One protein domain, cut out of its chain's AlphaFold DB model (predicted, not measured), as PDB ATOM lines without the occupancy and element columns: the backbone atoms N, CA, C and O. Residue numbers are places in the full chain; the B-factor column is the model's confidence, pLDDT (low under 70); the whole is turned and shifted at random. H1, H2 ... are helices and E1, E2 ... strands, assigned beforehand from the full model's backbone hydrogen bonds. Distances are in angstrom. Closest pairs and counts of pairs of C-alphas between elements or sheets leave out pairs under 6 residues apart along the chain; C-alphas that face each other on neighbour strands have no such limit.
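Overview. This is residues 7 to 50 of the 73 residues of the protein "Recombinase A" of Providencia rettgeri (UniProt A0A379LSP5). A small sheet of three antiparallel strands, E1, E2 and E3, has one helix, H1, packed slantwise over one face and its other face bare. The second and longer helix, H2, turns off at a corner from the end of H1 and makes an arm, whose residues 42 to 50, of which 42 to 49 belong to H2, stick out free. The printed part has 44 residues, with three named strands and then two named helices in the order E1, E2, E3, H1, H2; the sheet's order is E1, E2, E3, and the class is mixed, helices and strands. The whole is compact, with a radius of gyration of the C-alphas of 10.5 A and spans of 28 by 21 by 16 A.

Arrangement. E1, residues 7 to 9, E2, residues 12 to 15, and E3, residues 18 to 22, form a meander, each strand the antiparallel neighbour of the one before. E1 and E2 are a hairpin at 157 degrees between directions, with N 7 and O 14 within hydrogen-bond range at 2.8 A and N 9 and O 12 at 2.9 A. E2 and E3 are a hairpin at 156 degrees, with N 15 and O 18 at 2.8 A and N 13 and O 21 at 2.9 A. The edge strands E1 and E3 are apart. H1, residues 24 to 33, is on the sheet at a height over the sheet of 7.8 A, giving two layers, a helix on one face of a sheet. H1 lies over E3 and runs slantwise to the strands, at 45 degrees to E3 on the local plane; their closest C-alphas, those of Asp 21 and Ser 27, are 5.0 A apart. H2, residues 35 to 49, and H1 only just touch, with 3 pairs of C-alphas within 8 A, and touch only at the corner by their link. H2 touches H1 with residues 37 to 38 alone, and the closest C-alphas of the two helices, those of Leu 31 and Ala 38, are 5.2 A apart. H1 and H2 stand at a steep tilt of 63 degrees, opposite ways. H2 is not on the sheet, but only just, with 4 pairs of C-alphas within 10 A; the closest C-alphas of E2 and H2, those of Tyr 15 and Ile 41, are 7.9 A apart. In H1 and H2 every O i to N i+4 pair is within hydrogen-bond range.

Along the chain. E1 begins at C-alpha 7, (-31.177, -24.158, 14.029), and is 6.5 A long; E2 is 10.4 A and E3 12.6 A. H1 is 14.4 A long from C-alpha 24, (-42.905, -24.218, 13.132). H2 is 20.7 A long and ends at C-alpha 49, (-27.864, -22.803, -1.670).

Size, cuts and confidence. The two C-alphas farthest apart, those of Asn 22 and Phe 50, are 28.3 A from each other. The printed part has no cut, and the four links are tight. The mean pLDDT of the printed part is 84.1, and residues 49 to 50 are under 70.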
ATOM      1  N   THR A   7     -31.446 -23.141  13.013       83.94
ATOM      2  CA  THR A   7     -31.177 -24.158  14.029       83.94
ATOM      3  C   THR A   7     -32.452 -24.500  14.787       83.94
ATOM      4  O   THR A   7     -33.252 -23.640  15.149       83.94
ATOM      5  N   LYS A   8     -32.652 -25.798  15.021       85.75
ATOM      6  CA  LYS A   8     -33.759 -26.323  15.819       85.75
ATOM      7  C   LYS A   8     -33.197 -26.974  17.076       85.75
ATOM      8  O   LYS A   8     -32.541 -28.012  16.987       85.75
ATOM      9  N   SER A   9     -33.513 -26.402  18.230       83.75
ATOM     10  CA  SER A   9     -33.138 -26.921  19.547       83.75
ATOM     11  C   SER A   9     -34.393 -27.404  20.269       83.75
ATOM     12  O   SER A   9     -35.116 -26.641  20.912       83.75
ATOM     13  N   GLY A  10     -34.700 -28.693  20.107       85.12
ATOM     14  CA  GLY A  10     -35.933 -29.287  20.622       85.12
ATOM     15  C   GLY A  10     -37.163 -28.728  19.905       85.12
ATOM     16  O   GLY A  10     -37.355 -28.977  18.717       85.12
ATOM     17  N   ALA A  11     -38.003 -27.985  20.625       82.56
ATOM     18  CA  ALA A  11     -39.179 -27.321  20.065       82.56
ATOM     19  C   ALA A  11     -38.915 -25.856  19.650       82.56
ATOM     20  O   ALA A  11     -39.779 -25.238  19.039       82.56
ATOM     21  N   TRP A  12     -37.726 -25.314  19.928       83.00
ATOM     22  CA  TRP A  12     -37.351 -23.934  19.604       83.00
ATOM     23  C   TRP A  12     -36.633 -23.825  18.261       83.00
ATOM     24  O   TRP A  12     -35.774 -24.652  17.950       83.00
ATOM     25  N   TYR A  13     -36.959 -22.776  17.507       87.75
ATOM     26  CA  TYR A  13     -36.281 -22.387  16.274       87.75
ATOM     27  C   TYR A  13     -35.478 -21.103  16.491       87.75
ATOM     28  O   TYR A  13     -35.970 -20.153  17.105       87.75
ATOM     29  N   SER A  14     -34.266 -21.076  15.947       85.81
ATOM     30  CA  SER A  14     -33.372 -19.919  15.959       85.81
ATOM     31  C   SER A  14     -32.749 -19.728  14.581       85.81
ATOM     32  O   SER A  14     -32.447 -20.701  13.890       85.81
ATOM     33  N   TYR A  15     -32.550 -18.479  14.184       85.31
ATOM     34  CA  TYR A  15     -31.840 -18.093  12.974       85.31
ATOM     35  C   TYR A  15     -30.590 -17.309  13.378       85.31
ATOM     36  O   TYR A  15     -30.700 -16.230  13.953       85.31
ATOM     37  N   GLY A  16     -29.400 -17.869  13.147       80.75
ATOM     38  CA  GLY A  16     -28.153 -17.286  13.651       80.75
ATOM     39  C   GLY A  16     -28.193 -17.062  15.172       80.75
ATOM     40  O   GLY A  16     -28.169 -18.020  15.943       80.75
ATOM     41  N   HIS A  17     -28.270 -15.796  15.589       79.31
ATOM     42  CA  HIS A  17     -28.424 -15.373  16.989       79.31
ATOM     43  C   HIS A  17     -29.860 -14.974  17.370       79.31
ATOM     44  O   HIS A  17     -30.154 -14.803  18.555       79.31
ATOM     45  N   GLU A  18     -30.753 -14.831  16.394       82.31
ATOM     46  CA  GLU A  18     -32.133 -14.428  16.620       82.31
ATOM     47  C   GLU A  18     -32.997 -15.642  16.964       82.31
ATOM     48  O   GLU A  18     -32.965 -16.690  16.311       82.31
ATOM     49  N   LYS A  19     -33.790 -15.515  18.024       84.75
ATOM     50  CA  LYS A  19     -34.704 -16.563  18.469       84.75
ATOM     51  C   LYS A  19     -36.063 -16.322  17.818       84.75
ATOM     52  O   LYS A  19     -36.702 -15.324  18.122       84.75
ATOM     53  N   LEU A  20     -36.495 -17.245  16.958       83.69
ATOM     54  CA  LEU A  20     -37.761 -17.140  16.231       83.69
ATOM     55  C   LEU A  20     -38.921 -17.428  17.173       83.69
ATOM     56  O   LEU A  20     -39.599 -16.517  17.618       83.69
ATOM     57  N   ASP A  21     -39.152 -18.708  17.481       86.12
ATOM     58  CA  ASP A  21     -40.168 -19.104  18.450       86.12
ATOM     59  C   ASP A  21     -40.190 -20.617  18.694       86.12
ATOM     60  O   ASP A  21     -39.451 -21.387  18.068       86.12
ATOM     61  N   ASN A  22     -41.053 -21.052  19.613       87.31
ATOM     62  CA  ASN A  22     -41.341 -22.467  19.803       87.31
ATOM     63  C   ASN A  22     -42.382 -22.958  18.785       87.31
ATOM     64  O   ASN A  22     -43.537 -22.534  18.795       87.31
ATOM     65  N   GLY A  23     -41.979 -23.897  17.935       84.81
ATOM     66  CA  GLY A  23     -42.848 -24.523  16.947       84.81
ATOM     67  C   GLY A  23     -42.839 -23.830  15.585       84.81
ATOM     68  O   GLY A  23     -42.757 -22.611  15.465       84.81
ATOM     69  N   LYS A  24     -42.974 -24.649  14.536       84.69
ATOM     70  CA  LYS A  24     -42.905 -24.218  13.132       84.69
ATOM     71  C   LYS A  24     -43.918 -23.115  12.811       84.69
ATOM     72  O   LYS A  24     -43.573 -22.152  12.139       84.69
ATOM     73  N   ASP A  25     -45.151 -23.255  13.294       89.88
ATOM     74  CA  ASP A  25     -46.242 -22.317  13.010       89.88
ATOM     75  C   ASP A  25     -45.968 -20.921  13.583       89.88
ATOM     76  O   ASP A  25     -46.111 -19.913  12.894       89.88
ATOM     77  N   LYS A  26     -45.475 -20.868  14.827       88.75
ATOM     78  CA  LYS A  26     -45.111 -19.619  15.500       88.75
ATOM     79  C   LYS A  26     -43.923 -18.945  14.829       88.75
ATOM     80  O   LYS A  26     -43.982 -17.747  14.580       88.75
ATOM     81  N   SER A  27     -42.904 -19.711  14.436       87.44
ATOM     82  CA  SER A  27     -41.776 -19.167  13.673       87.44
ATOM     83  C   SER A  27     -42.208 -18.599  12.317       87.44
ATOM     84  O   SER A  27     -41.735 -17.540  11.927       87.44
ATOM     85  N   ILE A  28     -43.142 -19.249  11.611       86.88
ATOM     86  CA  ILE A  28     -43.700 -18.711  10.357       86.88
ATOM     87  C   ILE A  28     -44.462 -17.412  10.621       86.88
ATOM     88  O   ILE A  28     -44.318 -16.456   9.863       86.88
ATOM     89  N   GLN A  29     -45.272 -17.365  11.680       90.69
ATOM     90  CA  GLN A  29     -46.014 -16.159  12.035       90.69
ATOM     91  C   GLN A  29     -45.071 -15.004  12.396       90.69
ATOM     92  O   GLN A  29     -45.302 -13.888  11.944       90.69
ATOM     93  N   TYR A  30     -43.989 -15.279  13.125       88.50
ATOM     94  CA  TYR A  30     -42.961 -14.294  13.459       88.50
ATOM     95  C   TYR A  30     -42.292 -13.716  12.207       88.50
ATOM     96  O   TYR A  30     -42.131 -12.506  12.097       88.50
ATOM     97  N   LEU A  31     -41.975 -14.558  11.220       86.25
ATOM     98  CA  LEU A  31     -41.413 -14.108   9.942       86.25
ATOM     99  C   LEU A  31     -42.410 -13.306   9.101       86.25
ATOM    100  O   LEU A  31     -42.017 -12.366   8.419       86.25
ATOM    101  N   LYS A  32     -43.702 -13.644   9.159       87.81
ATOM    102  CA  LYS A  32     -44.755 -12.855   8.501       87.81
ATOM    103  C   LYS A  32     -44.917 -11.473   9.129       87.81
ATOM    104  O   LYS A  32     -45.177 -10.518   8.408       87.81
ATOM    105  N   ASP A  33     -44.781 -11.390  10.448       92.12
ATOM    106  CA  ASP A  33     -44.853 -10.132  11.198       92.12
ATOM    107  C   ASP A  33     -43.579  -9.284  11.009       92.12
ATOM    108  O   ASP A  33     -43.638  -8.058  11.016       92.12
ATOM    109  N   ASN A  34     -42.439  -9.937  10.746       88.19
ATOM    110  CA  ASN A  34     -41.130  -9.314  10.544       88.19
ATOM    111  C   ASN A  34     -40.619  -9.523   9.105       88.19
ATOM    112  O   ASN A  34     -39.692 -10.311   8.882       88.19
ATOM    113  N   PRO A  35     -41.164  -8.794   8.110       87.38
ATOM    114  CA  PRO A  35     -40.784  -8.964   6.706       87.38
ATOM    115  C   PRO A  35     -39.308  -8.642   6.435       87.38
ATOM    116  O   PRO A  35     -38.727  -9.190   5.505       87.38
ATOM    117  N   VAL A  36     -38.684  -7.787   7.255       88.94
ATOM    118  CA  VAL A  36     -37.249  -7.468   7.163       88.94
ATOM    119  C   VAL A  36     -36.404  -8.711   7.437       88.94
ATOM    120  O   VAL A  36     -35.564  -9.072   6.616       88.94
ATOM    121  N   LEU A  37     -36.685  -9.408   8.542       85.06
ATOM    122  CA  LEU A  37     -35.987 -10.639   8.904       85.06
ATOM    123  C   LEU A  37     -36.263 -11.750   7.886       85.06
ATOM    124  O   LEU A  37     -35.352 -12.469   7.494       85.06
ATOM    125  N   ALA A  38     -37.507 -11.876   7.414       86.38
ATOM    126  CA  ALA A  38     -37.844 -12.853   6.381       86.38
ATOM    127  C   ALA A  38     -37.015 -12.659   5.100       86.38
ATOM    128  O   ALA A  38     -36.531 -13.638   4.532       86.38
ATOM    129  N   ASN A  39     -36.819 -11.409   4.679       87.06
ATOM    130  CA  ASN A  39     -36.041 -11.075   3.489       87.06
ATOM    131  C   ASN A  39     -34.535 -11.323   3.694       87.06
ATOM    132  O   ASN A  39     -33.847 -11.774   2.782       87.06
ATOM    133  N   GLU A  40     -34.021 -11.081   4.901       87.00
ATOM    134  CA  GLU A  40     -32.640 -11.424   5.256       87.00
ATOM    135  C   GLU A  40     -32.404 -12.941   5.197       87.00
ATOM    136  O   GLU A  40     -31.464 -13.403   4.551       87.00
ATOM    137  N   ILE A  41     -33.299 -13.728   5.804       83.38
ATOM    138  CA  ILE A  41     -33.224 -15.195   5.775       83.38
ATOM    139  C   ILE A  41     -33.325 -15.707   4.336       83.38
ATOM    140  O   ILE A  41     -32.585 -16.614   3.957       83.38
ATOM    141  N   GLU A  42     -34.217 -15.140   3.519       84.62
ATOM    142  CA  GLU A  42     -34.343 -15.512   2.108       84.62
ATOM    143  C   GLU A  42     -33.046 -15.248   1.333       84.62
ATOM    144  O   GLU A  42     -32.595 -16.125   0.591       84.62
ATOM    145  N   GLN A  43     -32.421 -14.082   1.529       83.88
ATOM    146  CA  GLN A  43     -31.132 -13.754   0.918       83.88
ATOM    147  C   GLN A  43     -30.039 -14.724   1.365       83.88
ATOM    148  O   GLN A  43     -29.384 -15.320   0.517       83.88
ATOM    149  N   ALA A  44     -29.921 -14.990   2.665       81.38
ATOM    150  CA  ALA A  44     -28.913 -15.904   3.187       81.38
ATOM    151  C   ALA A  44     -29.105 -17.353   2.690       81.38
ATOM    152  O   ALA A  44     -28.127 -18.052   2.397       81.38
ATOM    153  N   ILE A  45     -30.359 -17.812   2.541       80.50
ATOM    154  CA  ILE A  45     -30.687 -19.101   1.902       80.50
ATOM    155  C   ILE A  45     -30.266 -19.080   0.435       80.50
ATOM    156  O   ILE A  45     -29.654 -20.042  -0.036       80.50
ATOM    157  N   ARG A  46     -30.587 -18.001  -0.286       78.31
ATOM    158  CA  ARG A  46     -30.240 -17.847  -1.698       78.31
ATOM    159  C   ARG A  46     -28.728 -17.856  -1.888       78.31
ATOM    160  O   ARG A  46     -28.275 -18.616  -2.723       78.31
ATOM    161  N   GLU A  47     -27.959 -17.123  -1.094       79.00
ATOM    162  CA  GLU A  47     -26.492 -17.106  -1.167       79.00
ATOM    163  C   GLU A  47     -25.855 -18.454  -0.799       79.00
ATOM    164  O   GLU A  47     -24.856 -18.853  -1.392       79.00
ATOM    165  N   SER A  48     -26.431 -19.177   0.168       74.50
ATOM    166  CA  SER A  48     -25.861 -20.448   0.638       74.50
ATOM    167  C   SER A  48     -26.190 -21.644  -0.262       74.50
ATOM    168  O   SER A  48     -25.410 -22.596  -0.321       74.50
ATOM    169  N   HIS A  49     -27.363 -21.651  -0.904       68.88
ATOM    170  CA  HIS A  49     -27.864 -22.803  -1.670       68.88
ATOM    171  C   HIS A  49     -27.898 -22.581  -3.176       68.88
ATOM    172  O   HIS A  49     -27.834 -23.552  -3.933       68.88
ATOM    173  N   PHE A  50     -28.021 -21.334  -3.614       62.69
ATOM    174  CA  PHE A  50     -27.874 -20.976  -5.008       62.69
ATOM    175  C   PHE A  50     -26.522 -20.295  -5.167       62.69
ATOM    176  O   PHE A  50     -26.269 -19.240  -4.596       62.69
TER     177      PHE A  50